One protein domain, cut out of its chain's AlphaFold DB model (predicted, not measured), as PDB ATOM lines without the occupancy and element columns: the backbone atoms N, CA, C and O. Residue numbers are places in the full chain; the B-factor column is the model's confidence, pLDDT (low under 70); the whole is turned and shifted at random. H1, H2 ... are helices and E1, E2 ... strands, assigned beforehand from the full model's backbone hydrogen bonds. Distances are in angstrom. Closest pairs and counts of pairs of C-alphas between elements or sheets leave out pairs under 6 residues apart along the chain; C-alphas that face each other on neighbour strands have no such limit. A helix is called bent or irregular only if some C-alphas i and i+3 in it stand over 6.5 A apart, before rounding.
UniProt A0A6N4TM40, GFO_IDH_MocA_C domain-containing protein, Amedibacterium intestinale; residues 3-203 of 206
ATOM      1  N   ASN A   3      52.275  46.354 -12.018       97.50
ATOM      2  CA  ASN A   3      52.626  44.985 -11.622       97.50
ATOM      3  C   ASN A   3      53.346  44.213 -12.732       97.50
ATOM      4  O   ASN A   3      54.276  43.467 -12.449       97.50
ATOM      5  N   TYR A   4      52.986  44.438 -13.998       97.56
ATOM      6  CA  TYR A   4      53.715  43.862 -15.131       97.56
ATOM      7  C   TYR A   4      55.181  44.324 -15.171       97.56
ATOM      8  O   TYR A   4      56.086  43.519 -15.393       97.56
ATOM      9  N   LEU A   5      55.433  45.615 -14.917       97.44
ATOM     10  CA  LEU A   5      56.794  46.158 -14.847       97.44
ATOM     11  C   LEU A   5      57.570  45.565 -13.668       97.44
ATOM     12  O   LEU A   5      58.697  45.115 -13.854       97.44
ATOM     13  N   LYS A   6      56.934  45.455 -12.496       98.06
ATOM     14  CA  LYS A   6      57.540  44.786 -11.343       98.06
ATOM     15  C   LYS A   6      57.883  43.330 -11.644       98.06
ATOM     16  O   LYS A   6      59.003  42.920 -11.376       98.06
ATOM     17  N   ILE A   7      56.976  42.555 -12.248       98.50
ATOM     18  CA  ILE A   7      57.265  41.174 -12.674       98.50
ATOM     19  C   ILE A   7      58.533  41.148 -13.531       98.50
ATOM     20  O   ILE A   7      59.434  40.359 -13.252       98.50
ATOM     21  N   LYS A   8      58.641  42.047 -14.518       98.25
ATOM     22  CA  LYS A   8      59.810  42.145 -15.399       98.25
ATOM     23  C   LYS A   8      61.114  42.396 -14.632       98.25
ATOM     24  O   LYS A   8      62.121  41.770 -14.947       98.25
ATOM     25  N   GLU A   9      61.090  43.249 -13.612       98.06
ATOM     26  CA  GLU A   9      62.242  43.515 -12.736       98.06
ATOM     27  C   GLU A   9      62.654  42.285 -11.910       98.06
ATOM     28  O   GLU A   9      63.839  42.085 -11.647       98.06
ATOM     29  N   GLN A  10      61.695  41.435 -11.524       98.12
ATOM     30  CA  GLN A  10      61.953  40.263 -10.681       98.12
ATOM     31  C   GLN A  10      62.430  39.024 -11.456       98.12
ATOM     32  O   GLN A  10      62.977  38.112 -10.838       98.12
ATOM     33  N   ILE A  11      62.271  38.970 -12.788       98.00
ATOM     34  CA  ILE A  11      62.622  37.789 -13.608       98.00
ATOM     35  C   ILE A  11      64.076  37.343 -13.399       98.00
ATOM     36  O   ILE A  11      64.341  36.146 -13.307       98.00
ATOM     37  N   SER A  12      65.018  38.281 -13.269       97.50
ATOM     38  CA  SER A  12      66.446  37.970 -13.088       97.50
ATOM     39  C   SER A  12      66.736  37.171 -11.808       97.50
ATOM     40  O   SER A  12      67.686  36.386 -11.766       97.50
ATOM     41  N   ARG A  13      65.888  37.305 -10.778       97.94
ATOM     42  CA  ARG A  13      66.006  36.566  -9.511       97.94
ATOM     43  C   ARG A  13      65.766  35.067  -9.687       97.94
ATOM     44  O   ARG A  13      66.271  34.281  -8.889       97.94
ATOM     45  N   LEU A  14      65.038  34.666 -10.730       98.31
ATOM     46  CA  LEU A  14      64.664  33.274 -10.988       98.31
ATOM     47  C   LEU A  14      65.817  32.434 -11.564       98.31
ATOM     48  O   LEU A  14      65.699  31.213 -11.639       98.31
ATOM     49  N   GLY A  15      66.940  33.052 -11.949       97.62
ATOM     50  CA  GLY A  15      68.010  32.368 -12.678       97.62
ATOM     51  C   GLY A  15      67.603  32.053 -14.119       97.62
ATOM     52  O   GLY A  15      66.843  32.804 -14.730       97.62
ATOM     53  N   THR A  16      68.112  30.954 -14.679       98.12
ATOM     54  CA  THR A  16      67.756  30.539 -16.044       98.12
ATOM     55  C   THR A  16      66.280  30.166 -16.100       98.12
ATOM     56  O   THR A  16      65.846  29.270 -15.376       98.12
ATOM     57  N   ILE A  17      65.511  30.815 -16.974       98.69
ATOM     58  CA  ILE A  17      64.104  30.465 -17.195       98.69
ATOM     59  C   ILE A  17      64.025  29.120 -17.914       98.69
ATOM     60  O   ILE A  17      64.768  28.879 -18.872       98.69
ATOM     61  N   ARG A  18      63.123  28.257 -17.437       98.44
ATOM     62  CA  ARG A  18      62.902  26.888 -17.927       98.44
ATOM     63  C   ARG A  18      61.486  26.650 -18.442       98.44
ATOM     64  O   ARG A  18      61.313  25.845 -19.354       98.44
ATOM     65  N   MET A  19      60.493  27.373 -17.921       98.69
ATOM     66  CA  MET A  19      59.102  27.244 -18.358       98.69
ATOM     67  C   MET A  19      58.316  28.529 -18.103       98.69
ATOM     68  O   MET A  19      58.510  29.197 -17.087       98.69
ATOM     69  N   VAL A  20      57.385  28.841 -19.002       98.88
ATOM     70  CA  VAL A  20      56.342  29.844 -18.772       98.88
ATOM     71  C   VAL A  20      54.991  29.219 -19.091       98.88
ATOM     72  O   VAL A  20      54.825  28.590 -20.130       98.88
ATOM     73  N   GLN A  21      54.016  29.376 -18.207       98.81
ATOM     74  CA  GLN A  21      52.653  28.894 -18.415       98.81
ATOM     75  C   GLN A  21      51.706  30.058 -18.180       98.81
ATOM     76  O   GLN A  21      51.744  30.666 -17.121       98.81
ATOM     77  N   CYS A  22      50.858  30.372 -19.145       98.81
ATOM     78  CA  CYS A  22      49.858  31.421 -19.056       98.81
ATOM     79  C   CYS A  22      48.496  30.818 -19.356       98.81
ATOM     80  O   CYS A  22      48.329  30.134 -20.364       98.81
ATOM     81  N   ASN A  23      47.520  31.087 -18.498       98.62
ATOM     82  CA  ASN A  23      46.148  30.685 -18.735       98.62
ATOM     83  C   ASN A  23      45.203  31.865 -18.538       98.62
ATOM     84  O   ASN A  23      45.119  32.439 -17.448       98.62
ATOM     85  N   PHE A  24      44.454  32.162 -19.596       98.31
ATOM     86  CA  PHE A  24      43.381  33.136 -19.585       98.31
ATOM     87  C   PHE A  24      42.129  32.498 -20.196       98.31
ATOM     88  O   PHE A  24      41.912  32.522 -21.405       98.31
ATOM     89  N   SER A  25      41.310  31.907 -19.326       98.00
ATOM     90  CA  SER A  25      40.121  31.140 -19.703       98.00
ATOM     91  C   SER A  25      38.872  31.717 -19.046       98.00
ATOM     92  O   SER A  25      38.711  31.651 -17.822       98.00
ATOM     93  N   GLN A  26      37.977  32.272 -19.858       97.56
ATOM     94  CA  GLN A  26      36.709  32.836 -19.407       97.56
ATOM     95  C   GLN A  26      35.575  32.396 -20.325       97.56
ATOM     96  O   GLN A  26      35.606  32.648 -21.527       97.56
ATOM     97  N   TYR A  27      34.531  31.822 -19.726       97.69
ATOM     98  CA  TYR A  27      33.328  31.450 -20.456       97.69
ATOM     99  C   TYR A  27      32.704  32.698 -21.071       97.69
ATOM    100  O   TYR A  27      32.340  33.644 -20.364       97.69
ATOM    101  N   SER A  28      32.607  32.729 -22.396       97.81
ATOM    102  CA  SER A  28      32.036  33.870 -23.088       97.81
ATOM    103  C   SER A  28      30.535  33.918 -22.841       97.81
ATOM    104  O   SER A  28      29.826  32.957 -23.113       97.81
ATOM    105  N   SER A  29      30.018  35.087 -22.464       97.06
ATOM    106  CA  SER A  29      28.568  35.341 -22.406       97.06
ATOM    107  C   SER A  29      27.848  35.156 -23.750       97.06
ATOM    108  O   SER A  29      26.622  35.174 -23.810       97.06
ATOM    109  N   ARG A  30      28.601  35.005 -24.847       97.19
ATOM    110  CA  ARG A  30      28.097  34.754 -26.199       97.19
ATOM    111  C   ARG A  30      28.145  33.273 -26.588       97.19
ATOM    112  O   ARG A  30      27.669  32.945 -27.669       97.19
ATOM    113  N   TYR A  31      28.726  32.399 -25.762       97.88
ATOM    114  CA  TYR A  31      28.934  30.997 -26.126       97.88
ATOM    115  C   TYR A  31      27.619  30.210 -26.180       97.88
ATOM    116  O   TYR A  31      27.402  29.480 -27.135       97.88
ATOM    117  N   ASP A  32      26.675  30.453 -25.265       97.69
ATOM    118  CA  ASP A  32      25.358  29.790 -25.320       97.69
ATOM    119  C   ASP A  32      24.588  30.144 -26.600       97.69
ATOM    120  O   ASP A  32      23.987  29.283 -27.235       97.69
ATOM    121  N   LYS A  33      24.649  31.412 -27.031       97.38
ATOM    122  CA  LYS A  33      24.068  31.842 -28.315       97.38
ATOM    123  C   LYS A  33      24.722  31.129 -29.493       97.38
ATOM    124  O   LYS A  33      24.033  30.732 -30.425       97.38
ATOM    125  N   PHE A  34      26.039  30.957 -29.422       97.19
ATOM    126  CA  PHE A  34      26.800  30.230 -30.428       97.19
ATOM    127  C   PHE A  34      26.383  28.754 -30.507       97.19
ATOM    128  O   PHE A  34      26.117  28.258 -31.596       97.19
ATOM    129  N   LEU A  35      26.199  28.084 -29.362       95.50
ATOM    130  CA  LEU A  35      25.678  26.712 -29.304       95.50
ATOM    131  C   LEU A  35      24.231  26.590 -29.812       95.50
ATOM    132  O   LEU A  35      23.851  25.546 -30.333       95.50
ATOM    133  N   ASN A  36      23.437  27.658 -29.709       97.06
ATOM    134  CA  ASN A  36      22.069  27.722 -30.235       97.06
ATOM    135  C   ASN A  36      22.000  28.070 -31.737       97.06
ATOM    136  O   ASN A  36      20.917  28.353 -32.251       97.06
ATOM    137  N   GLY A  37      23.135  28.062 -32.445       95.19
ATOM    138  CA  GLY A  37      23.208  28.274 -33.893       95.19
ATOM    139  C   GLY A  37      23.318  29.738 -34.330       95.19
ATOM    140  O   GLY A  37      23.388  30.007 -35.530       95.19
ATOM    141  N   GLU A  38      23.369  30.702 -33.404       97.19
ATOM    142  CA  GLU A  38      23.771  32.068 -33.760       97.19
ATOM    143  C   GLU A  38      25.277  32.112 -34.061       97.19
ATOM    144  O   GLU A  38      26.044  31.259 -33.630       97.19
ATOM    145  N   THR A  39      25.758  33.146 -34.755       95.50
ATOM    146  CA  THR A  39      27.204  33.361 -34.951       95.50
ATOM    147  C   THR A  39      27.611  34.754 -34.464       95.50
ATOM    148  O   THR A  39      27.760  35.676 -35.269       95.50
ATOM    149  N   PRO A  40      27.780  34.953 -33.141       97.31
ATOM    150  CA  PRO A  40      28.270  36.216 -32.599       97.31
ATOM    151  C   PRO A  40      29.649  36.573 -33.174       97.31
ATOM    152  O   PRO A  40      30.454  35.681 -33.423       97.31
ATOM    153  N   ASN A  41      29.972  37.867 -33.296       97.69
ATOM    154  CA  ASN A  41      31.228  38.332 -33.919       97.69
ATOM    155  C   ASN A  41      32.484  37.636 -33.369       97.69
ATOM    156  O   ASN A  41      33.377  37.275 -34.126       97.69
ATOM    157  N   VAL A  42      32.529  37.386 -32.057       96.81
ATOM    158  CA  VAL A  42      33.681  36.751 -31.397       96.81
ATOM    159  C   VAL A  42      33.879  35.274 -31.773       96.81
ATOM    160  O   VAL A  42      34.940  34.726 -31.510       96.81
ATOM    161  N   PHE A  43      32.890  34.635 -32.401       97.94
ATOM    162  CA  PHE A  43      32.945  33.264 -32.924       97.94
ATOM    163  C   PHE A  43      32.749  33.223 -34.451       97.94
ATOM    164  O   PHE A  43      32.366  32.200 -35.017       97.94
ATOM    165  N   SER A  44      32.987  34.348 -35.134       97.50
ATOM    166  CA  SER A  44      32.784  34.479 -36.574       97.50
ATOM    167  C   SER A  44      34.115  34.624 -37.320       97.50
ATOM    168  O   SER A  44      34.840  35.596 -37.081       97.50
ATOM    169  N   PRO A  45      34.412  33.749 -38.300       96.38
ATOM    170  CA  PRO A  45      35.530  33.951 -39.223       96.38
ATOM    171  C   PRO A  45      35.423  35.245 -40.047       96.38
ATOM    172  O   PRO A  45      36.446  35.804 -40.445       96.38
ATOM    173  N   ALA A  46      34.205  35.755 -40.277       96.81
ATOM    174  CA  ALA A  46      33.978  37.006 -41.005       96.81
ATOM    175  C   ALA A  46      34.406  38.244 -40.200       96.81
ATOM    176  O   ALA A  46      34.821  39.244 -40.779       96.81
ATOM    177  N   PHE A  47      34.361  38.157 -38.867       97.06
ATOM    178  CA  PHE A  47      34.799  39.215 -37.951       97.06
ATOM    179  C   PHE A  47      36.164  38.930 -37.312       97.06
ATOM    180  O   PHE A  47      36.546  39.624 -36.375       97.06
ATOM    181  N   SER A  48      36.912  37.942 -37.825       97.38
ATOM    182  CA  SER A  48      38.240  37.567 -37.311       97.38
ATOM    183  C   SER A  48      38.248  37.268 -35.803       97.38
ATOM    184  O   SER A  48      39.146  37.701 -35.082       97.38
ATOM    185  N   GLY A  49      37.206  36.578 -35.323       97.62
ATOM    186  CA  GLY A  49      37.062  36.198 -33.918       97.62
ATOM    187  C   GLY A  49      37.964  35.028 -33.502       97.62
ATOM    188  O   GLY A  49      38.994  34.759 -34.114       97.62
ATOM    189  N   GLY A  50      37.529  34.303 -32.475       98.31
ATOM    190  CA  GLY A  50      38.208  33.123 -31.942       98.31
ATOM    191  C   GLY A  50      38.893  33.369 -30.602       98.31
ATOM    192  O   GLY A  50      39.143  34.509 -30.198       98.31
ATOM    193  N   ALA A  51      39.181  32.292 -29.876       98.62
ATOM    194  CA  ALA A  51      39.863  32.367 -28.585       98.62
ATOM    195  C   ALA A  51      41.297  32.902 -28.713       98.62
ATOM    196  O   ALA A  51      41.721  33.714 -27.886       98.62
ATOM    197  N   LEU A  52      42.032  32.507 -29.753       98.69
ATOM    198  CA  LEU A  52      43.374  33.000 -30.038       98.69
ATOM    199  C   LEU A  52      43.381  34.522 -30.223       98.69
ATOM    200  O   LEU A  52      44.241  35.197 -29.659       98.69
ATOM    201  N   ALA A  53      42.408  35.042 -30.978       98.19
ATOM    202  CA  ALA A  53      42.293  36.455 -31.330       98.19
ATOM    203  C   ALA A  53      41.815  37.331 -30.164       98.19
ATOM    204  O   ALA A  53      42.316  38.436 -29.978       98.19
ATOM    205  N   ASP A  54      40.845  36.846 -29.387       98.06
ATOM    206  CA  ASP A  54      40.140  37.666 -28.397       98.06
ATOM    207  C   ASP A  54      40.764  37.594 -26.997       98.06
ATOM    208  O   ASP A  54      40.909  38.621 -26.341       98.06
ATOM    209  N   ILE A  55      41.150  36.400 -26.524       97.69
ATOM    210  CA  ILE A  55      41.596  36.211 -25.129       97.69
ATOM    211  C   ILE A  55      43.046  35.736 -25.020       97.69
ATOM    212  O   ILE A  55      43.792  36.214 -24.164       97.69
ATOM    213  N   ASN A  56      43.503  34.852 -25.913       98.56
ATOM    214  CA  ASN A  56      44.874  34.344 -25.843       98.56
ATOM    215  C   ASN A  56      45.908  35.378 -26.319       98.56
ATOM    216  O   ASN A  56      47.073  35.302 -25.929       98.56
ATOM    217  N   ILE A  57      45.493  36.384 -27.099       98.69
ATOM    218  CA  ILE A  57      46.351  37.497 -27.524       98.69
ATOM    219  C   ILE A  57      46.992  38.219 -26.328       98.69
ATOM    220  O   ILE A  57      48.144  38.643 -26.401       98.69
ATOM    221  N   TYR A  58      46.303  38.283 -25.183       98.38
ATOM    222  CA  TYR A  58      46.848  38.860 -23.952       98.38
ATOM    223  C   TYR A  58      47.986  38.024 -23.364       98.38
ATOM    224  O   TYR A  58      48.977  38.584 -22.896       98.38
ATOM    225  N   ASN A  59      47.900  36.692 -23.441       98.75
ATOM    226  CA  ASN A  59      49.006  35.820 -23.045       98.75
ATOM    227  C   ASN A  59      50.199  35.984 -23.995       98.75
ATOM    228  O   ASN A  59      51.339  36.033 -23.534       98.75
ATOM    229  N   LEU A  60      49.953  36.136 -25.304       98.88
ATOM    230  CA  LEU A  60      51.014  36.425 -26.276       98.88
ATOM    231  C   LEU A  60      51.707  37.752 -25.954       98.88
ATOM    232  O   LEU A  60      52.931  37.781 -25.840       98.88
ATOM    233  N   HIS A  61      50.946  38.824 -25.721       98.62
ATOM    234  CA  HIS A  61      51.488  40.111 -25.280       98.62
ATOM    235  C   HIS A  61      52.295  39.986 -23.981       98.62
ATOM    236  O   HIS A  61      53.399  40.527 -23.883       98.62
ATOM    237  N   PHE A  62      51.784  39.246 -22.994       98.69
ATOM    238  CA  PHE A  62      52.466  39.049 -21.719       98.69
ATOM    239  C   PHE A  62      53.840  38.399 -21.909       98.69
ATOM    240  O   PHE A  62      54.846  38.968 -21.486       98.69
ATOM    241  N   VAL A  63      53.900  37.254 -22.594       98.81
ATOM    242  CA  VAL A  63      55.148  36.502 -22.798       98.81
ATOM    243  C   VAL A  63      56.112  37.263 -23.712       98.81
ATOM    244  O   VAL A  63      57.271  37.458 -23.346       98.81
ATOM    245  N   ILE A  64      55.647  37.750 -24.865       98.75
ATOM    246  CA  ILE A  64      56.500  38.434 -25.852       98.75
ATOM    247  C   ILE A  64      57.043  39.753 -25.290       98.75
ATOM    248  O   ILE A  64      58.197  40.101 -25.529       98.75
ATOM    249  N   GLY A  65      56.268  40.490 -24.492       98.12
ATOM    250  CA  GLY A  65      56.758  41.727 -23.877       98.12
ATOM    251  C   GLY A  65      57.828  41.501 -22.790       98.12
ATOM    252  O   GLY A  65      58.639  42.399 -22.514       98.12
ATOM    253  N   LEU A  66      57.845  40.307 -22.181       98.38
ATOM    254  CA  LEU A  66      58.839  39.916 -21.179       98.38
ATOM    255  C   LEU A  66      60.103  39.343 -21.830       98.38
ATOM    256  O   LEU A  66      61.201  39.684 -21.393       98.38
ATOM    257  N   PHE A  67      59.954  38.519 -22.869       98.50
ATOM    258  CA  PHE A  67      61.040  37.681 -23.396       98.50
ATOM    259  C   PHE A  67      61.415  37.942 -24.861       98.50
ATOM    260  O   PHE A  67      62.403  37.392 -25.341       98.50
ATOM    261  N   GLY A  68      60.684  38.805 -25.569       98.19
ATOM    262  CA  GLY A  68      60.922  39.120 -26.978       98.19
ATOM    263  C   GLY A  68      60.252  38.142 -27.946       98.19
ATOM    264  O   GLY A  68      59.295  37.458 -27.600       98.19
ATOM    265  N   LYS A  69      60.731  38.110 -29.194       98.44
ATOM    266  CA  LYS A  69      60.180  37.256 -30.257       98.44
ATOM    267  C   LYS A  69      60.559  35.781 -30.020       98.44
ATOM    268  O   LYS A  69      61.743  35.515 -29.801       98.44
ATOM    269  N   PRO A  70      59.614  34.825 -30.094       98.75
ATOM    270  CA  PRO A  70      59.942  33.402 -30.048       98.75
ATOM    271  C   PRO A  70      60.661  32.941 -31.327       98.75
ATOM    272  O   PRO A  70      60.501  33.537 -32.393       98.75
ATOM    273  N   LEU A  71      61.428  31.854 -31.227       98.69
ATOM    274  CA  LEU A  71      62.111  31.202 -32.350       98.69
ATOM    275  C   LEU A  71      61.132  30.447 -33.256       98.69
ATOM    276  O   LEU A  71      61.257  30.502 -34.473       98.69
ATOM    277  N   ASN A  72      60.170  29.751 -32.648       98.56
ATOM    278  CA  ASN A  72      59.128  28.978 -33.318       98.56
ATOM    279  C   ASN A  72      57.841  29.017 -32.503       98.56
ATOM    280  O   ASN A  72      57.866  29.256 -31.291       98.56
ATOM    281  N   VAL A  73      56.723  28.748 -33.170       98.81
ATOM    282  CA  VAL A  73      55.408  28.674 -32.538       98.81
ATOM    283  C   VAL A  73      54.558  27.566 -33.141       98.81
ATOM    284  O   VAL A  73      54.718  27.242 -34.314       98.81
ATOM    285  N   HIS A  74      53.651  27.013 -32.341       98.88
ATOM    286  CA  HIS A  74      52.645  26.057 -32.794       98.88
ATOM    287  C   HIS A  74      51.346  26.226 -31.997       98.88
ATOM    288  O   HIS A  74      51.393  26.560 -30.808       98.88
ATOM    289  N   TYR A  75      50.195  26.011 -32.630       98.88
ATOM    290  CA  TYR A  75      48.878  26.192 -32.033       98.88
ATOM    291  C   TYR A  75      48.011  24.942 -32.155       98.88
ATOM    292  O   TYR A  75      47.739  24.455 -33.247       98.88
ATOM    293  N   TYR A  76      47.492  24.486 -31.015       98.81
ATOM    294  CA  TYR A  76      46.537  23.385 -30.928       98.81
ATOM    295  C   TYR A  76      45.144  23.929 -30.557       98.81
ATOM    296  O   TYR A  76      44.860  24.088 -29.362       98.81
ATOM    297  N   PRO A  77      44.285  24.266 -31.540       98.75
ATOM    298  CA  PRO A  77      42.931  24.745 -31.281       98.75
ATOM    299  C   PRO A  77      41.912  23.613 -31.117       98.75
ATOM    300  O   PRO A  77      41.937  22.620 -31.844       98.75
ATOM    301  N   ASN A  78      40.922  23.842 -30.258       98.62
ATOM    302  CA  ASN A  78      39.604  23.231 -30.378       98.62
ATOM    303  C   ASN A  78      38.768  24.108 -31.310       98.62
ATOM    304  O   ASN A  78      38.592  25.301 -31.047       98.62
ATOM    305  N   LYS A  79      38.280  23.531 -32.410       98.00
ATOM    306  CA  LYS A  79      37.557  24.271 -33.452       98.00
ATOM    307  C   LYS A  79      36.091  23.883 -33.502       98.00
ATOM    308  O   LYS A  79      35.743  22.712 -33.386       98.00
ATOM    309  N   HIS A  80      35.258  24.884 -33.738       97.31
ATOM    310  CA  HIS A  80      33.879  24.692 -34.153       97.31
ATOM    311  C   HIS A  80      33.816  24.309 -35.643       97.31
ATOM    312  O   HIS A  80      34.760  24.550 -36.399       97.31
ATOM    313  N   GLU A  81      32.690  23.749 -36.092       95.75
ATOM    314  CA  GLU A  81      32.468  23.345 -37.493       95.75
ATOM    315  C   GLU A  81      32.606  24.501 -38.497       95.75
ATOM    316  O   GLU A  81      33.007  24.292 -39.638       95.75
ATOM    317  N   ASN A  82      32.358  25.740 -38.060       95.38
ATOM    318  CA  ASN A  82      32.555  26.941 -38.878       95.38
ATOM    319  C   ASN A  82      34.040  27.341 -39.034       95.38
ATOM    320  O   ASN A  82      34.335  28.350 -39.671       95.38
ATOM    321  N   GLY A  83      34.967  26.585 -38.435       96.31
ATOM    322  CA  GLY A  83      36.413  26.777 -38.532       96.31
ATOM    323  C   GLY A  83      37.025  27.729 -37.500       96.31
ATOM    324  O   GLY A  83      38.252  27.826 -37.452       96.31
ATOM    325  N   ILE A  84      36.220  28.411 -36.673       97.62
ATOM    326  CA  ILE A  84      36.734  29.264 -35.594       97.62
ATOM    327  C   ILE A  84      37.193  28.417 -34.407       97.62
ATOM    328  O   ILE A  84      36.607  27.374 -34.112       97.62
ATOM    329  N   ASP A  85      38.208  28.875 -33.686       98.69
ATOM    330  CA  ASP A  85      38.626  28.270 -32.429       98.69
ATOM    331  C   ASP A  85      37.795  28.781 -31.240       98.69
ATOM    332  O   ASP A  85      37.560  29.981 -31.075       98.69
ATOM    333  N   THR A  86      37.357  27.860 -30.382       98.56
ATOM    334  CA  THR A  86      36.639  28.165 -29.130       98.56
ATOM    335  C   THR A  86      37.571  28.157 -27.921       98.56
ATOM    336  O   THR A  86      37.321  28.850 -26.929       98.56
ATOM    337  N   SER A  87      38.667  27.410 -28.022       98.81
ATOM    338  CA  SER A  87      39.771  27.344 -27.071       98.81
ATOM    339  C   SER A  87      41.028  26.804 -27.750       98.81
ATOM    340  O   SER A  87      40.963  26.252 -28.846       98.81
ATOM    341  N   GLY A  88      42.188  26.931 -27.108       98.62
ATOM    342  CA  GLY A  88      43.391  26.257 -27.584       98.62
ATOM    343  C   GLY A  88      44.656  26.595 -26.813       98.62
ATOM    344  O   GLY A  88      44.678  27.477 -25.949       98.62
ATOM    345  N   VAL A  89      45.729  25.892 -27.174       98.88
ATOM    346  CA  VAL A  89      47.047  26.000 -26.543       98.88
ATOM    347  C   VAL A  89      48.081  26.444 -27.572       98.88
ATOM    348  O   VAL A  89      48.362  25.724 -28.526       98.88
ATOM    349  N   ALA A  90      48.666  27.624 -27.367       98.88
ATOM    350  CA  ALA A  90      49.806  28.108 -28.138       98.88
ATOM    351  C   ALA A  90      51.108  27.756 -27.416       98.88
ATOM    352  O   ALA A  90      51.271  28.065 -26.237       98.88
ATOM    353  N   ILE A  91      52.036  27.127 -28.129       98.88
ATOM    354  CA  ILE A  91      53.382  26.824 -27.650       98.88
ATOM    355  C   ILE A  91      54.352  27.757 -28.361       98.88
ATOM    356  O   ILE A  91      54.368  27.823 -29.587       98.88
ATOM    357  N   LEU A  92      55.153  28.483 -27.586       98.88
ATOM    358  CA  LEU A  92      56.181  29.397 -28.067       98.88
ATOM    359  C   LEU A  92      57.549  28.871 -27.629       98.88
ATOM    360  O   LEU A  92      57.778  28.576 -26.453       98.88
ATOM    361  N   GLU A  93      58.474  28.773 -28.573       98.81
ATOM    362  CA  GLU A  93      59.830  28.305 -28.336       98.81
ATOM    363  C   GLU A  93      60.804  29.468 -28.137       98.81
ATOM    364  O   GLU A  93      60.915  30.346 -28.985       98.81
ATOM    365  N   TYR A  94      61.548  29.440 -27.031       98.75
ATOM    366  CA  TYR A  94      62.658  30.346 -26.740       98.75
ATOM    367  C   TYR A  94      63.965  29.548 -26.603       98.75
ATOM    368  O   TYR A  94      63.916  28.326 -26.428       98.75
ATOM    369  N   PRO A  95      65.142  30.206 -26.633       98.12
ATOM    370  CA  PRO A  95      66.430  29.511 -26.592       98.12
ATOM    371  C   PRO A  95      66.614  28.557 -25.401       98.12
ATOM    372  O   PRO A  95      67.216  27.499 -25.555       98.12
ATOM    373  N   THR A  96      66.099  28.907 -24.215       97.38
ATOM    374  CA  THR A  96      66.316  28.121 -22.981       97.38
ATOM    375  C   THR A  96      65.045  27.525 -22.375       97.38
ATOM    376  O   THR A  96      65.143  26.738 -21.433       97.38
ATOM    377  N   PHE A  97      63.864  27.889 -22.885       98.75
ATOM    378  CA  PHE A  97      62.573  27.486 -22.325       98.75
ATOM    379  C   PHE A  97      61.470  27.411 -23.380       98.75
ATOM    380  O   PHE A  97      61.629  27.845 -24.523       98.75
ATOM    381  N   LYS A  98      60.325  26.865 -22.973       98.75
ATOM    382  CA  LYS A  98      59.072  26.920 -23.725       98.75
ATOM    383  C   LYS A  98      58.051  27.739 -22.943       98.75
ATOM    384  O   LYS A  98      58.051  27.713 -21.710       98.75
ATOM    385  N   ALA A  99      57.208  28.471 -23.657       98.88
ATOM    386  CA  ALA A  99      56.054  29.143 -23.085       98.88
ATOM    387  C   ALA A  99      54.768  28.513 -23.621       98.88
ATOM    388  O   ALA A  99      54.662  28.240 -24.814       98.88
ATOM    389  N   VAL A 100      53.801  28.288 -22.738       98.88
ATOM    390  CA  VAL A 100      52.491  27.718 -23.058       98.88
ATOM    391  C   VAL A 100      51.424  28.757 -22.743       98.88
ATOM    392  O   VAL A 100      51.303  29.177 -21.597       98.88
ATOM    393  N   CYS A 101      50.647  29.159 -23.744       98.88
ATOM    394  CA  CYS A 101      49.593  30.164 -23.638       98.88
ATOM    395  C   CYS A 101      48.233  29.525 -23.941       98.88
ATOM    396  O   CYS A 101      47.936  29.183 -25.089       98.88
ATOM    397  N   VAL A 102      47.409  29.368 -22.907       98.88
ATOM    398  CA  VAL A 102      46.065  28.785 -22.981       98.88
ATOM    399  C   VAL A 102      45.026  29.897 -22.988       98.88
ATOM    400  O   VAL A 102      44.992  30.731 -22.077       98.88
ATOM    401  N   GLY A 103      44.167  29.890 -24.005       98.62
ATOM    402  CA  GLY A 103      43.027  30.792 -24.106       98.62
ATOM    403  C   GLY A 103      41.753  30.013 -24.381       98.62
ATOM    404  O   GLY A 103      41.722  29.228 -25.328       98.62
ATOM    405  N   CYS A 104      40.713  30.248 -23.584       98.62
ATOM    406  CA  CYS A 104      39.426  29.573 -23.743       98.62
ATOM    407  C   CYS A 104      38.258  30.548 -23.634       98.62
ATOM    408  O   CYS A 104      38.254  31.442 -22.782       98.62
ATOM    409  N   LYS A 105      37.250  30.322 -24.480       98.44
ATOM    410  CA  LYS A 105      35.969  31.039 -24.485       98.44
ATOM    411  C   LYS A 105      34.758  30.133 -24.260       98.44
ATOM    412  O   LYS A 105      33.675  30.639 -23.982       98.44
ATOM    413  N   ASP A 106      34.949  28.828 -24.382       98.19
ATOM    414  CA  ASP A 106      33.984  27.749 -24.138       98.19
ATOM    415  C   ASP A 106      34.030  27.211 -22.699       98.19
ATOM    416  O   ASP A 106      33.164  26.449 -22.275       98.19
ATOM    417  N   THR A 107      35.040  27.610 -21.929       97.56
ATOM    418  CA  THR A 107      35.274  27.165 -20.555       97.56
ATOM    419  C   THR A 107      35.758  28.324 -19.690       97.56
ATOM    420  O   THR A 107      36.234  29.352 -20.175       97.56
ATOM    421  N   ARG A 108      35.628  28.166 -18.370       97.25
ATOM    422  CA  ARG A 108      36.133  29.112 -17.372       97.25
ATOM    423  C   ARG A 108      37.064  28.392 -16.415       97.25
ATOM    424  O   ARG A 108      36.760  27.292 -15.962       97.25
ATOM    425  N   SER A 109      38.135  29.064 -16.019       96.31
ATOM    426  CA  SER A 109      38.974  28.620 -14.909       96.31
ATOM    427  C   SER A 109      39.476  29.815 -14.100       96.31
ATOM    428  O   SER A 109      39.259  30.974 -14.460       96.31
ATOM    429  N   LYS A 110      40.202  29.543 -13.009       96.38
ATOM    430  CA  LYS A 110      41.059  30.570 -12.410       96.38
ATOM    431  C   LYS A 110      42.146  30.939 -13.427       96.38
ATOM    432  O   LYS A 110      42.749  30.048 -14.032       96.38
ATOM    433  N   CYS A 111      42.359  32.235 -13.637       97.94
ATOM    434  CA  CYS A 111      43.442  32.732 -14.481       97.94
ATOM    435  C   CYS A 111      44.718  32.772 -13.641       97.94
ATOM    436  O   CYS A 111      44.772  33.454 -12.617       97.94
ATOM    437  N   ILE A 112      45.697  31.963 -14.035       98.31
ATOM    438  CA  ILE A 112      46.995  31.854 -13.374       98.31
ATOM    439  C   ILE A 112      48.054  31.839 -14.468       98.31
ATOM    440  O   ILE A 112      47.918  31.118 -15.457       98.31
ATOM    441  N   SER A 113      49.112  32.618 -14.272       98.69
ATOM    442  CA  SER A 113      50.331  32.513 -15.067       98.69
ATOM    443  C   SER A 113      51.539  32.281 -14.173       98.69
ATOM    444  O   SER A 113      51.613  32.828 -13.078       98.69
ATOM    445  N   GLN A 114      52.497  31.487 -14.633       98.56
ATOM    446  CA  GLN A 114      53.728  31.188 -13.921       98.56
ATOM    447  C   GLN A 114      54.946  31.355 -14.819       98.56
ATOM    448  O   GLN A 114      54.947  30.923 -15.970       98.56
ATOM    449  N   ILE A 115      55.996  31.948 -14.262       98.88
ATOM    450  CA  ILE A 115      57.327  32.036 -14.866       98.88
ATOM    451  C   ILE A 115      58.258  31.256 -13.949       98.88
ATOM    452  O   ILE A 115      58.388  31.611 -12.780       98.88
ATOM    453  N   GLN A 116      58.882  30.202 -14.460       98.62
ATOM    454  CA  GLN A 116      59.690  29.275 -13.673       98.62
ATOM    455  C   GLN A 116      61.144  29.337 -14.126       98.62
ATOM    456  O   GLN A 116      61.449  29.176 -15.313       98.62
ATOM    457  N   GLY A 117      62.042  29.532 -13.167       98.44
ATOM    458  CA  GLY A 117      63.477  29.423 -13.363       98.44
ATOM    459  C   GLY A 117      64.120  28.510 -12.326       98.44
ATOM    460  O   GLY A 117      63.484  28.033 -11.392       98.44
ATOM    461  N   GLU A 118      65.410  28.256 -12.496       97.94
ATOM    462  CA  GLU A 118      66.176  27.325 -11.653       97.94
ATOM    463  C   GLU A 118      66.220  27.702 -10.165       97.94
ATOM    464  O   GLU A 118      66.480  26.846  -9.324       97.94
ATOM    465  N   LYS A 119      65.988  28.974  -9.828       97.81
ATOM    466  CA  LYS A 119      66.061  29.487  -8.450       97.81
ATOM    467  C   LYS A 119      64.692  29.733  -7.817       97.81
ATOM    468  O   LYS A 119      64.635  30.101  -6.642       97.81
ATOM    469  N   GLY A 120      63.605  29.563  -8.571       98.19
ATOM    470  CA  GLY A 120      62.263  29.865  -8.089       98.19
ATOM    471  C   GLY A 120      61.260  30.166  -9.195       98.19
ATOM    472  O   GLY A 120      61.502  29.912 -10.375       98.19
ATOM    473  N   TYR A 121      60.122  30.742  -8.821       98.69
ATOM    474  CA  TYR A 121      59.054  31.066  -9.763       98.69
ATOM    475  C   TYR A 121      58.268  32.319  -9.370       98.69
ATOM    476  O   TYR A 121      58.129  32.660  -8.195       98.69
ATOM    477  N   ILE A 122      57.706  32.989 -10.373       98.81
ATOM    478  CA  ILE A 122      56.691  34.035 -10.202       98.81
ATOM    479  C   ILE A 122      55.332  33.421 -10.507       98.81
ATOM    480  O   ILE A 122      55.201  32.723 -11.511       98.81
ATOM    481  N   THR A 123      54.327  33.700  -9.678       98.75
ATOM    482  CA  THR A 123      52.924  33.362  -9.963       98.75
ATOM    483  C   THR A 123      52.111  34.643 -10.067       98.75
ATOM    484  O   THR A 123      52.058  35.401  -9.107       98.75
ATOM    485  N   LEU A 124      51.467  34.870 -11.207       98.62
ATOM    486  CA  LEU A 124      50.428  35.875 -11.406       98.62
ATOM    487  C   LEU A 124      49.063  35.205 -11.209       98.62
ATOM    488  O   LEU A 124      48.700  34.313 -11.973       98.62
ATOM    489  N   GLU A 125      48.303  35.640 -10.211       97.75
ATOM    490  CA  GLU A 125      46.950  35.160  -9.906       97.75
ATOM    491  C   GLU A 125      45.881  36.121 -10.445       97.75
ATOM    492  O   GLU A 125      45.059  36.656  -9.700       97.75
ATOM    493  N   SER A 126      45.903  36.365 -11.751       96.69
ATOM    494  CA  SER A 126      44.893  37.156 -12.454       96.69
ATOM    495  C   SER A 126      44.934  36.870 -13.951       96.69
ATOM    496  O   SER A 126      45.803  36.149 -14.446       96.69
ATOM    497  N   GLU A 127      44.034  37.497 -14.704       96.25
ATOM    498  CA  GLU A 127      44.195  37.646 -16.147       96.25
ATOM    499  C   GLU A 127      45.516  38.363 -16.465       96.25
ATOM    500  O   GLU A 127      45.889  39.336 -15.796       96.25
ATOM    501  N   THR A 128      46.204  37.926 -17.520       96.56
ATOM    502  CA  THR A 128      47.413  38.591 -18.040       96.56
ATOM    503  C   THR A 128      47.129  40.007 -18.540       96.56
ATOM    504  O   THR A 128      48.010  40.862 -18.489       96.56
ATOM    505  N   SER A 129      45.885  40.288 -18.942       95.25
ATOM    506  CA  SER A 129      45.421  41.623 -19.332       95.25
ATOM    507  C   SER A 129      45.292  42.611 -18.171       95.25
ATOM    508  O   SER A 129      45.329  43.809 -18.414       95.25
ATOM    509  N   LYS A 130      45.139  42.130 -16.929       94.62
ATOM    510  CA  LYS A 130      44.979  42.979 -15.734       94.62
ATOM    511  C   LYS A 130      46.219  43.009 -14.850       94.62
ATOM    512  O   LYS A 130      46.490  44.022 -14.214       94.62
ATOM    513  N   CYS A 131      46.950  41.895 -14.779       96.00
ATOM    514  CA  CYS A 131      48.127  41.738 -13.923       96.00
ATOM    515  C   CYS A 131      47.900  42.224 -12.469       96.00
ATOM    516  O   CYS A 131      48.715  42.968 -11.926       96.00
ATOM    517  N   SER A 132      46.785  41.871 -11.827       95.75
ATOM    518  CA  SER A 132      46.367  42.519 -10.572       95.75
ATOM    519  C   SER A 132      47.085  42.008  -9.322       95.75
ATOM    520  O   SER A 132      47.271  42.782  -8.387       95.75
ATOM    521  N   LYS A 133      47.517  40.742  -9.300       97.56
ATOM    522  CA  LYS A 133      48.175  40.140  -8.134       97.56
ATOM    523  C   LYS A 133      49.243  39.136  -8.540       97.56
ATOM    524  O   LYS A 133      48.952  38.213  -9.298       97.56
ATOM    525  N   PHE A 134      50.454  39.270  -8.007       98.50
ATOM    526  CA  PHE A 134      51.533  38.312  -8.213       98.50
ATOM    527  C   PHE A 134      52.401  38.109  -6.968       98.50
ATOM    528  O   PHE A 134      52.551  38.999  -6.135       98.50
ATOM    529  N   SER A 135      53.034  36.944  -6.885       98.56
ATOM    530  CA  SER A 135      54.048  36.633  -5.880       98.56
ATOM    531  C   SER A 135      55.330  36.119  -6.518       98.56
ATOM    532  O   SER A 135      55.317  35.531  -7.605       98.56
ATOM    533  N   VAL A 136      56.450  36.335  -5.831       98.62
ATOM    534  CA  VAL A 136      57.770  35.809  -6.184       98.62
ATOM    535  C   VAL A 136      58.162  34.781  -5.135       98.62
ATOM    536  O   VAL A 136      58.125  35.065  -3.943       98.62
ATOM    537  N   ASN A 137      58.540  33.586  -5.575       98.25
ATOM    538  CA  ASN A 137      58.938  32.493  -4.701       98.25
ATOM    539  C   ASN A 137      60.381  32.127  -5.028       98.25
ATOM    540  O   ASN A 137      60.655  31.685  -6.142       98.25
ATOM    541  N   ILE A 138      61.294  32.330  -4.080       97.31
ATOM    542  CA  ILE A 138      62.721  32.011  -4.207       97.31
ATOM    543  C   ILE A 138      63.100  31.118  -3.032       97.31
ATOM    544  O   ILE A 138      62.913  31.507  -1.879       97.31
ATOM    545  N   GLN A 139      63.665  29.940  -3.314       88.94
ATOM    546  CA  GLN A 139      63.968  28.934  -2.286       88.94
ATOM    547  C   GLN A 139      62.722  28.625  -1.426       88.94
ATOM    548  O   GLN A 139      61.740  28.115  -1.957       88.94
ATOM    549  N   ASN A 140      62.746  28.965  -0.131       89.06
ATOM    550  CA  ASN A 140      61.648  28.747   0.819       89.06
ATOM    551  C   ASN A 140      60.894  30.041   1.184       89.06
ATOM    552  O   ASN A 140      60.098  30.041   2.122       89.06
ATOM    553  N   THR A 141      61.151  31.143   0.474       94.75
ATOM    554  CA  THR A 141      60.548  32.451   0.753       94.75
ATOM    555  C   THR A 141      59.556  32.815  -0.343       94.75
ATOM    556  O   THR A 141      59.878  32.738  -1.529       94.75
ATOM    557  N   SER A 142      58.363  33.246   0.066       96.44
ATOM    558  CA  SER A 142      57.315  33.774  -0.806       96.44
ATOM    559  C   SER A 142      57.065  35.242  -0.474       96.44
ATOM    560  O   SER A 142      56.846  35.582   0.687       96.44
ATOM    561  N   GLU A 143      57.104  36.108  -1.483       97.44
ATOM    562  CA  GLU A 143      56.894  37.550  -1.351       97.44
ATOM    563  C   GLU A 143      55.746  37.990  -2.267       97.44
ATOM    564  O   GLU A 143      55.829  37.835  -3.488       97.44
ATOM    565  N   ASP A 144      54.682  38.562  -1.698       97.75
ATOM    566  CA  ASP A 144      53.683  39.309  -2.468       97.75
ATOM    567  C   ASP A 144      54.217  40.727  -2.701       97.75
ATOM    568  O   ASP A 144      54.394  41.503  -1.760       97.75
ATOM    569  N   LEU A 145      54.527  41.046  -3.959       97.25
ATOM    570  CA  LEU A 145      55.071  42.348  -4.365       97.25
ATOM    571  C   LEU A 145      54.053  43.184  -5.151       97.25
ATOM    572  O   LEU A 145      54.415  44.216  -5.746       97.25
ATOM    573  N   SER A 146      52.795  42.733  -5.162       97.31
ATOM    574  CA  SER A 146      51.690  43.383  -5.855       97.31
ATOM    575  C   SER A 146      51.496  44.801  -5.342       97.31
ATOM    576  O   SER A 146      51.595  45.081  -4.148       97.31
ATOM    577  N   VAL A 147      51.188  45.706  -6.260       96.56
ATOM    578  CA  VAL A 147      50.626  47.012  -5.929       96.56
ATOM    579  C   VAL A 147      49.217  47.096  -6.474       96.56
ATOM    580  O   VAL A 147      48.891  46.474  -7.493       96.56
ATOM    581  N   GLU A 148      48.399  47.885  -5.793       94.50
ATOM    582  CA  GLU A 148      47.054  48.208  -6.242       94.50
ATOM    583  C   GLU A 148      47.097  48.755  -7.675       94.50
ATOM    584  O   GLU A 148      47.960  49.564  -8.037       94.50
ATOM    585  N   GLN A 149      46.215  48.222  -8.517       93.00
ATOM    586  CA  GLN A 149      46.041  48.683  -9.889       93.00
ATOM    587  C   GLN A 149      44.876  49.666  -9.925       93.00
ATOM    588  O   GLN A 149      43.953  49.567  -9.125       93.00
ATOM    589  N   ASN A 150      44.913  50.607 -10.863       93.12
ATOM    590  CA  ASN A 150      43.760  51.446 -11.140       93.12
ATOM    591  C   ASN A 150      42.595  50.587 -11.673       93.12
ATOM    592  O   ASN A 150      42.828  49.677 -12.473       93.12
ATOM    593  N   ASP A 151      41.371  50.891 -11.240       89.19
ATOM    594  CA  ASP A 151      40.167  50.148 -11.629       89.19
ATOM    595  C   ASP A 151      39.809  50.317 -13.115       89.19
ATOM    596  O   ASP A 151      39.224  49.414 -13.725       89.19
ATOM    597  N   ASP A 152      40.191  51.441 -13.728       91.88
ATOM    598  CA  ASP A 152      39.973  51.682 -15.150       91.88
ATOM    599  C   ASP A 152      40.965  50.860 -15.984       91.88
ATOM    600  O   ASP A 152      42.170  51.127 -16.027       91.88
ATOM    601  N   ALA A 153      40.438  49.885 -16.729       86.50
ATOM    602  CA  ALA A 153      41.226  48.895 -17.471       86.50
ATOM    603  C   ALA A 153      42.232  49.476 -18.483       86.50
ATOM    604  O   ALA A 153      43.182  48.790 -18.841       86.50
ATOM    605  N   LEU A 154      42.020  50.709 -18.958       92.56
ATOM    606  CA  LEU A 154      42.885  51.387 -19.934       92.56
ATOM    607  C   LEU A 154      43.660  52.568 -19.341       92.56
ATOM    608  O   LEU A 154      44.263  53.342 -20.090       92.56
ATOM    609  N   TYR A 155      43.628  52.761 -18.018       95.56
ATOM    610  CA  TYR A 155      44.234  53.927 -17.374       95.56
ATOM    611  C   TYR A 155      45.719  54.061 -17.716       95.56
ATOM    612  O   TYR A 155      46.180  55.122 -18.143       95.56
ATOM    613  N   TYR A 156      46.484  52.980 -17.544       95.25
ATOM    614  CA  TYR A 156      47.934  53.018 -17.713       95.25
ATOM    615  C   TYR A 156      48.344  53.143 -19.182       95.25
ATOM    616  O   TYR A 156      49.307  53.849 -19.481       95.25
ATOM    617  N   GLU A 157      47.627  52.483 -20.089       94.31
ATOM    618  CA  GLU A 157      47.832  52.564 -21.534       94.31
ATOM    619  C   GLU A 157      47.542  53.981 -22.028       94.31
ATOM    620  O   GLU A 157      48.386  54.590 -22.683       94.31
ATOM    621  N   THR A 158      46.394  54.542 -21.639       97.00
ATOM    622  CA  THR A 158      45.980  55.899 -22.020       97.00
ATOM    623  C   THR A 158      46.953  56.939 -21.480       97.00
ATOM    624  O   THR A 158      47.397  57.816 -22.222       97.00
ATOM    625  N   LYS A 159      47.351  56.817 -20.209       97.06
ATOM    626  CA  LYS A 159      48.353  57.696 -19.596       97.06
ATOM    627  C   LYS A 159      49.678  57.664 -20.359       97.06
ATOM    628  O   LYS A 159      50.282  58.715 -20.571       97.06
ATOM    629  N   GLU A 160      50.121  56.485 -20.789       96.69
ATOM    630  CA  GLU A 160      51.355  56.344 -21.562       96.69
ATOM    631  C   GLU A 160      51.220  56.915 -22.980       96.69
ATOM    632  O   GLU A 160      52.145  57.574 -23.450       96.69
ATOM    633  N   PHE A 161      50.072  56.750 -23.647       97.50
ATOM    634  CA  PHE A 161      49.823  57.391 -24.943       97.50
ATOM    635  C   PHE A 161      49.862  58.918 -24.845       97.50
ATOM    636  O   PHE A 161      50.542  59.561 -25.645       97.50
ATOM    637  N   VAL A 162      49.207  59.495 -23.833       98.25
ATOM    638  CA  VAL A 162      49.226  60.945 -23.583       98.25
ATOM    639  C   VAL A 162      50.650  61.435 -23.315       98.25
ATOM    640  O   VAL A 162      51.053  62.460 -23.863       98.25
ATOM    641  N   ARG A 163      51.441  60.696 -22.521       98.19
ATOM    642  CA  ARG A 163      52.851  61.029 -22.275       98.19
ATOM    643  C   ARG A 163      53.655  61.046 -23.575       98.19
ATOM    644  O   ARG A 163      54.349  62.027 -23.827       98.19
ATOM    645  N   ILE A 164      53.569  59.981 -24.378       98.31
ATOM    646  CA  ILE A 164      54.310  59.851 -25.644       98.31
ATOM    647  C   ILE A 164      53.964  60.998 -26.591       98.31
ATOM    648  O   ILE A 164      54.866  61.618 -27.151       98.31
ATOM    649  N   TYR A 165      52.671  61.296 -26.733       98.19
ATOM    650  CA  TYR A 165      52.186  62.366 -27.596       98.19
ATOM    651  C   TYR A 165      52.694  63.740 -27.142       98.19
ATOM    652  O   TYR A 165      53.327  64.449 -27.919       98.19
ATOM    653  N   ASN A 166      52.492  64.092 -25.868       98.50
ATOM    654  CA  ASN A 166      52.891  65.399 -25.337       98.50
ATOM    655  C   ASN A 166      54.412  65.606 -25.341       98.50
ATOM    656  O   ASN A 166      54.875  66.731 -25.508       98.50
ATOM    657  N   ALA A 167      55.188  64.536 -25.149       98.31
ATOM    658  CA  ALA A 167      56.649  64.588 -25.172       98.31
ATOM    659  C   ALA A 167      57.245  64.489 -26.587       98.31
ATOM    660  O   ALA A 167      58.462  64.591 -26.726       98.31
ATOM    661  N   ASN A 168      56.424  64.261 -27.622       98.00
ATOM    662  CA  ASN A 168      56.872  63.925 -28.976       98.00
ATOM    663  C   ASN A 168      57.918  62.782 -28.992       98.00
ATOM    664  O   ASN A 168      58.912  62.819 -29.717       98.00
ATOM    665  N   ASP A 169      57.705  61.767 -28.149       98.44
ATOM    666  CA  ASP A 169      58.623  60.642 -27.924       98.44
ATOM    667  C   ASP A 169      58.470  59.589 -29.038       98.44
ATOM    668  O   ASP A 169      57.876  58.516 -28.870       98.44
ATOM    669  N   LEU A 170      58.977  59.933 -30.224       97.94
ATOM    670  CA  LEU A 170      58.900  59.080 -31.411       97.94
ATOM    671  C   LEU A 170      59.687  57.774 -31.247       97.94
ATOM    672  O   LEU A 170      59.292  56.752 -31.805       97.94
ATOM    673  N   GLU A 171      60.755  57.774 -30.451       98.25
ATOM    674  CA  GLU A 171      61.535  56.568 -30.167       98.25
ATOM    675  C   GLU A 171      60.675  55.512 -29.459       98.25
ATOM    676  O   GLU A 171      60.571  54.368 -29.917       98.25
ATOM    677  N   THR A 172      59.980  55.893 -28.381       97.56
ATOM    678  CA  THR A 172      59.065  54.975 -27.693       97.56
ATOM    679  C   THR A 172      57.895  54.568 -28.583       97.56
ATOM    680  O   THR A 172      57.482  53.405 -28.531       97.56
ATOM    681  N   CYS A 173      57.373  55.487 -29.402       97.94
ATOM    682  CA  CYS A 173      56.315  55.189 -30.366       97.94
ATOM    683  C   CYS A 173      56.726  54.050 -31.312       97.94
ATOM    684  O   CYS A 173      56.079  52.998 -31.333       97.94
ATOM    685  N   TYR A 174      57.849  54.201 -32.020       98.00
ATOM    686  CA  TYR A 174      58.317  53.193 -32.974       98.00
ATOM    687  C   TYR A 174      58.729  51.885 -32.299       98.00
ATOM    688  O   TYR A 174      58.442  50.810 -32.821       98.00
ATOM    689  N   ARG A 175      59.307  51.940 -31.095       97.50
ATOM    690  CA  ARG A 175      59.609  50.728 -30.321       97.50
ATOM    691  C   ARG A 175      58.344  49.952 -29.935       97.50
ATOM    692  O   ARG A 175      58.348  48.722 -29.961       97.50
ATOM    693  N   LYS A 176      57.259  50.642 -29.565       96.69
ATOM    694  CA  LYS A 176      55.964  50.004 -29.265       96.69
ATOM    695  C   LYS A 176      55.279  49.478 -30.527       96.69
ATOM    696  O   LYS A 176      54.664  48.416 -30.458       96.69
ATOM    697  N   LEU A 177      55.420  50.175 -31.656       97.69
ATOM    698  CA  LEU A 177      54.952  49.696 -32.957       97.69
ATOM    699  C   LEU A 177      55.656  48.392 -33.345       97.69
ATOM    700  O   LEU A 177      54.991  47.423 -33.699       97.69
ATOM    701  N   GLU A 178      56.980  48.338 -33.206       97.81
ATOM    702  CA  GLU A 178      57.756  47.132 -33.494       97.81
ATOM    703  C   GLU A 178      57.352  45.965 -32.587       97.81
ATOM    704  O   GLU A 178      57.124  44.852 -33.058       97.81
ATOM    705  N   TYR A 179      57.160  46.222 -31.290       97.75
ATOM    706  CA  TYR A 179      56.612  45.224 -30.371       97.75
ATOM    707  C   TYR A 179      55.236  44.706 -30.824       97.75
ATOM    708  O   TYR A 179      55.012  43.495 -30.851       97.75
ATOM    709  N   SER A 180      54.321  45.604 -31.203       98.00
ATOM    710  CA  SER A 180      53.000  45.218 -31.707       98.00
ATOM    711  C   SER A 180      53.115  44.367 -32.972       98.00
ATOM    712  O   SER A 180      52.467  43.325 -33.057       98.00
ATOM    713  N   ARG A 181      54.002  44.739 -33.902       98.50
ATOM    714  CA  ARG A 181      54.285  43.964 -35.116       98.50
ATOM    715  C   ARG A 181      54.751  42.547 -34.786       98.50
ATOM    716  O   ARG A 181      54.192  41.600 -35.325       98.50
ATOM    717  N   VAL A 182      55.701  42.384 -33.864       98.62
ATOM    718  CA  VAL A 182      56.195  41.060 -33.442       98.62
ATOM    719  C   VAL A 182      55.070  40.185 -32.884       98.62
ATOM    720  O   VAL A 182      54.988  38.999 -33.216       98.62
ATOM    721  N   VAL A 183      54.189  40.751 -32.054       98.69
ATOM    722  CA  VAL A 183      53.041  40.010 -31.513       98.69
ATOM    723  C   VAL A 183      52.092  39.598 -32.633       98.69
ATOM    724  O   VAL A 183      51.699  38.436 -32.683       98.69
ATOM    725  N   MET A 184      51.778  40.507 -33.558       98.50
ATOM    726  CA  MET A 184      50.859  40.220 -34.659       98.50
ATOM    727  C   MET A 184      51.422  39.213 -35.666       98.50
ATOM    728  O   MET A 184      50.678  38.346 -36.114       98.50
ATOM    729  N   GLU A 185      52.722  39.246 -35.964       98.50
ATOM    730  CA  GLU A 185      53.394  38.213 -36.768       98.50
ATOM    731  C   GLU A 185      53.325  36.838 -36.094       98.50
ATOM    732  O   GLU A 185      53.059  35.821 -36.739       98.50
ATOM    733  N   THR A 186      53.548  36.807 -34.778       98.81
ATOM    734  CA  THR A 186      53.481  35.574 -33.986       98.81
ATOM    735  C   THR A 186      52.056  35.022 -33.968       98.81
ATOM    736  O   THR A 186      51.846  33.835 -34.215       98.81
ATOM    737  N   TYR A 187      51.073  35.890 -33.728       98.69
ATOM    738  CA  TYR A 187      49.650  35.570 -33.776       98.69
ATOM    739  C   TYR A 187      49.223  35.043 -35.151       98.69
ATOM    740  O   TYR A 187      48.567  34.008 -35.229       98.69
ATOM    741  N   GLU A 188      49.618  35.709 -36.240       98.38
ATOM    742  CA  GLU A 188      49.283  35.276 -37.597       98.38
ATOM    743  C   GLU A 188      49.878  33.896 -37.903       98.38
ATOM    744  O   GLU A 188      49.195  33.049 -38.481       98.38
ATOM    745  N   THR A 189      51.120  33.651 -37.473       98.62
ATOM    746  CA  THR A 189      51.786  32.350 -37.631       98.62
ATOM    747  C   THR A 189      51.038  31.254 -36.869       98.62
ATOM    748  O   THR A 189      50.684  30.244 -37.469       98.62
ATOM    749  N   LEU A 190      50.719  31.481 -35.587       98.81
ATOM    750  CA  LEU A 190      49.928  30.560 -34.757       98.81
ATOM    751  C   LEU A 190      48.557  30.257 -35.376       98.81
ATOM    752  O   LEU A 190      48.132  29.108 -35.432       98.81
ATOM    753  N   ARG A 191      47.860  31.288 -35.861       98.25
ATOM    754  CA  ARG A 191      46.532  31.150 -36.465       98.25
ATOM    755  C   ARG A 191      46.568  30.270 -37.718       98.25
ATOM    756  O   ARG A 191      45.727  29.383 -37.869       98.25
ATOM    757  N   LYS A 192      47.532  30.523 -38.611       97.56
ATOM    758  CA  LYS A 192      47.714  29.741 -39.844       97.56
ATOM    759  C   LYS A 192      48.112  28.300 -39.541       97.56
ATOM    760  O   LYS A 192      47.563  27.394 -40.159       97.56
ATOM    761  N   ASP A 193      49.003  28.098 -38.575       98.56
ATOM    762  CA  ASP A 193      49.424  26.777 -38.104       98.56
ATOM    763  C   ASP A 193      48.248  25.966 -37.521       98.56
ATOM    764  O   ASP A 193      48.033  24.823 -37.916       98.56
ATOM    765  N   GLY A 194      47.375  26.594 -36.723       97.94
ATOM    766  CA  GLY A 194      46.127  25.982 -36.235       97.94
ATOM    767  C   GLY A 194      45.038  25.773 -37.306       97.94
ATOM    768  O   GLY A 194      43.947  25.257 -37.018       97.94
ATOM    769  N   GLY A 195      45.292  26.181 -38.554       97.56
ATOM    770  CA  GLY A 195      44.350  26.071 -39.665       97.56
ATOM    771  C   GLY A 195      43.065  26.870 -39.444       97.56
ATOM    772  O   GLY A 195      41.981  26.371 -39.751       97.56
ATOM    773  N   ILE A 196      43.175  28.062 -38.853       97.88
ATOM    774  CA  ILE A 196      42.072  29.014 -38.683       97.88
ATOM    775  C   ILE A 196      42.176  30.027 -39.817       97.88
ATOM    776  O   ILE A 196      43.160  30.759 -39.906       97.88
ATOM    777  N   ILE A 197      41.175  30.078 -40.690       95.88
ATOM    778  CA  ILE A 197      41.168  30.939 -41.878       95.88
ATOM    779  C   ILE A 197      40.043  31.956 -41.722       95.88
ATOM    780  O   ILE A 197      38.897  31.588 -41.472       95.88
ATOM    781  N   PHE A 198      40.366  33.238 -41.868       96.50
ATOM    782  CA  PHE A 198      39.374  34.306 -41.833       96.50
ATOM    783  C   PHE A 198      38.873  34.622 -43.235       96.50
ATOM    784  O   PHE A 198      39.583  34.438 -44.223       96.50
ATOM    785  N   SER A 199      37.664  35.181 -43.334       94.44
ATOM    786  CA  SER A 199      37.112  35.590 -44.634       94.44
ATOM    787  C   SER A 199      38.007  36.610 -45.349       94.44
ATOM    788  O   SER A 199      38.084  36.606 -46.575       94.44
ATOM    789  N   ALA A 200      38.736  37.437 -44.593       92.44
ATOM    790  CA  ALA A 200      39.694  38.400 -45.131       92.44
ATOM    791  C   ALA A 200      40.923  37.750 -45.802       92.44
ATOM    792  O   ALA A 200      41.518  38.371 -46.678       92.44
ATOM    793  N   ASP A 201      41.287  36.509 -45.452       92.25
ATOM    794  CA  ASP A 201      42.412  35.804 -46.091       92.25
ATOM    795  C   ASP A 201      42.078  35.353 -47.521       92.25
ATOM    796  O   ASP A 201      42.974  35.173 -48.344       92.25
ATOM    797  N   ALA A 202      40.789  35.164 -47.825       83.00
ATOM    798  CA  ALA A 202      40.315  34.733 -49.140       83.00
ATOM    799  C   ALA A 202      40.249  35.881 -50.165       83.00
ATOM    800  O   ALA A 202      40.063  35.638 -51.361       83.00
ATOM    801  N   ILE A 203      40.404  37.133 -49.725       74.50
ATOM    802  CA  ILE A 203      40.429  38.294 -50.612       74.50
ATOM    803  C   ILE A 203      41.802  38.323 -51.289       74.50
ATOM    804  O   ILE A 203      42.824  38.531 -50.633       74.50
TER     805      ILE A 203
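What this domain is: This is residues 3 to 203 of the 206 residues of the protein "GFO_IDH_MocA_C domain-containing protein" of Amedibacterium intestinale (UniProt A0A6N4TM40). A long, twisted wall of eight strands has helices over one face and no named helix on the other; H3 lies along the wall in the middle of the model and H1 lies along it nearer the E8 edge. The long helix H5 stands up steeply from the E2 edge, and at its far end it makes a corner with H4, which lies well away from the sheet, while short H2 and H6 lie off the sheet. The printed part has 201 residues with six named helices and eight named strands, in the order H1 E1 H2 H3 E2 E3 E4 E5 E6 E7 E8 H4 H5 H6. The sheet is mixed, in the order E2 E3 E4 E1 E5 E6 E7 E8, and the class is mixed, helices and strands. The whole is compact, with a radius of gyration of the C-alphas of 17.8 A, and spans 50 by 44 by 34 A.

How they stand to each other: In the sheet, E2, residues 72 to 79, E3, residues 85 to 93, and E4, residues 98 to 104, form a meander, each strand the antiparallel neighbour of the one before. N 76 and O 89 are 2.9 A apart between E2 and E3, and N 90 and O 101 are 2.9 A apart between E3 and E4. E1, residues 17 to 25, is parallel to E4 at 4 degrees, with N 22 and O 100 at 2.8 A. A second meander is E5, residues 112 to 117, E6, residues 120 to 124, E7, residues 134 to 138, and E8, residues 141 to 144. E5 is antiparallel to E1 at 177 degrees, with N 114 and O 21 at 2.7 A. In the second meander N 115 and O 122 are 3.0 A apart, N 121 and O 137 2.9 A, and N 136 and O 143 2.9 A. H3, residues 51 to 67, is on the sheet at a height of 8.3 A, over E4, E1 and, only just, E3, with 3 C-alphas on it; its closest C-alphas to E4 are those of Asn 56 and Gly 103, 4.4 A apart. E1, H2, residues 31 to 35, H3 and E2 make a split strand-helix-strand unit, two strands running the same way with E3 and E4 between them, and its crossover is right-handed. H1, residues 3 to 14, is on the sheet on the same face as H3, with a height over the sheet of 8.6 A; it lies over E6, while E5, with 2 of its C-alphas, only just falls short, and it runs along the strands, at 6 degrees to E6 on the local plane. H5, residues 170 to 193, also on that face, stands up from the sheet at 57 degrees; the C-alphas of Tyr 75 and Leu 190, 5.3 A apart, are its closest to E2. H5 touches H3 at a steep tilt of 52 degrees, opposite ways, closest at the C-alphas of His 61 and Val 183, 6.4 A apart. H4, residues 155 to 166, and H5 only just touch, only at the corner, with 3 pairs of C-alphas within 8 A, the closest being those of Ile 164 and Cys 173, 6.9 A apart. H6, residues 199 to 202, and H2 are not on the sheet and are apart. Every O i to N i+4 pair is within hydrogen-bond range in H2, H4 and H5, against 5 of 8 in H1 and 9 of 13 in H3; H6 is too short for such a pair.

Where its parts are: H5 is 34.3 A long, from C-alpha 170 at (58.900, 59.080, -31.411) to C-alpha 193 at (49.424, 26.777, -38.104). E1 measures 24.1 A, H3 22.4 A, E2 22.1 A and E3 21.6 A. H3 has a kink of 50 degrees near residue 58. H1 begins at C-alpha 3, (52.626, 44.985, -11.622), and is only just irregular: C-alphas 9 and 12 are 7.0 A apart.

The domain as a whole: The two C-alphas farthest apart are those of Asn 140 and Ile 203, 56.4 A. The printed part has no cut. The link from H2 to H3, residues 36 to 50, is long. The mean pLDDT of the printed part is 97.3, and no printed residue is under 70.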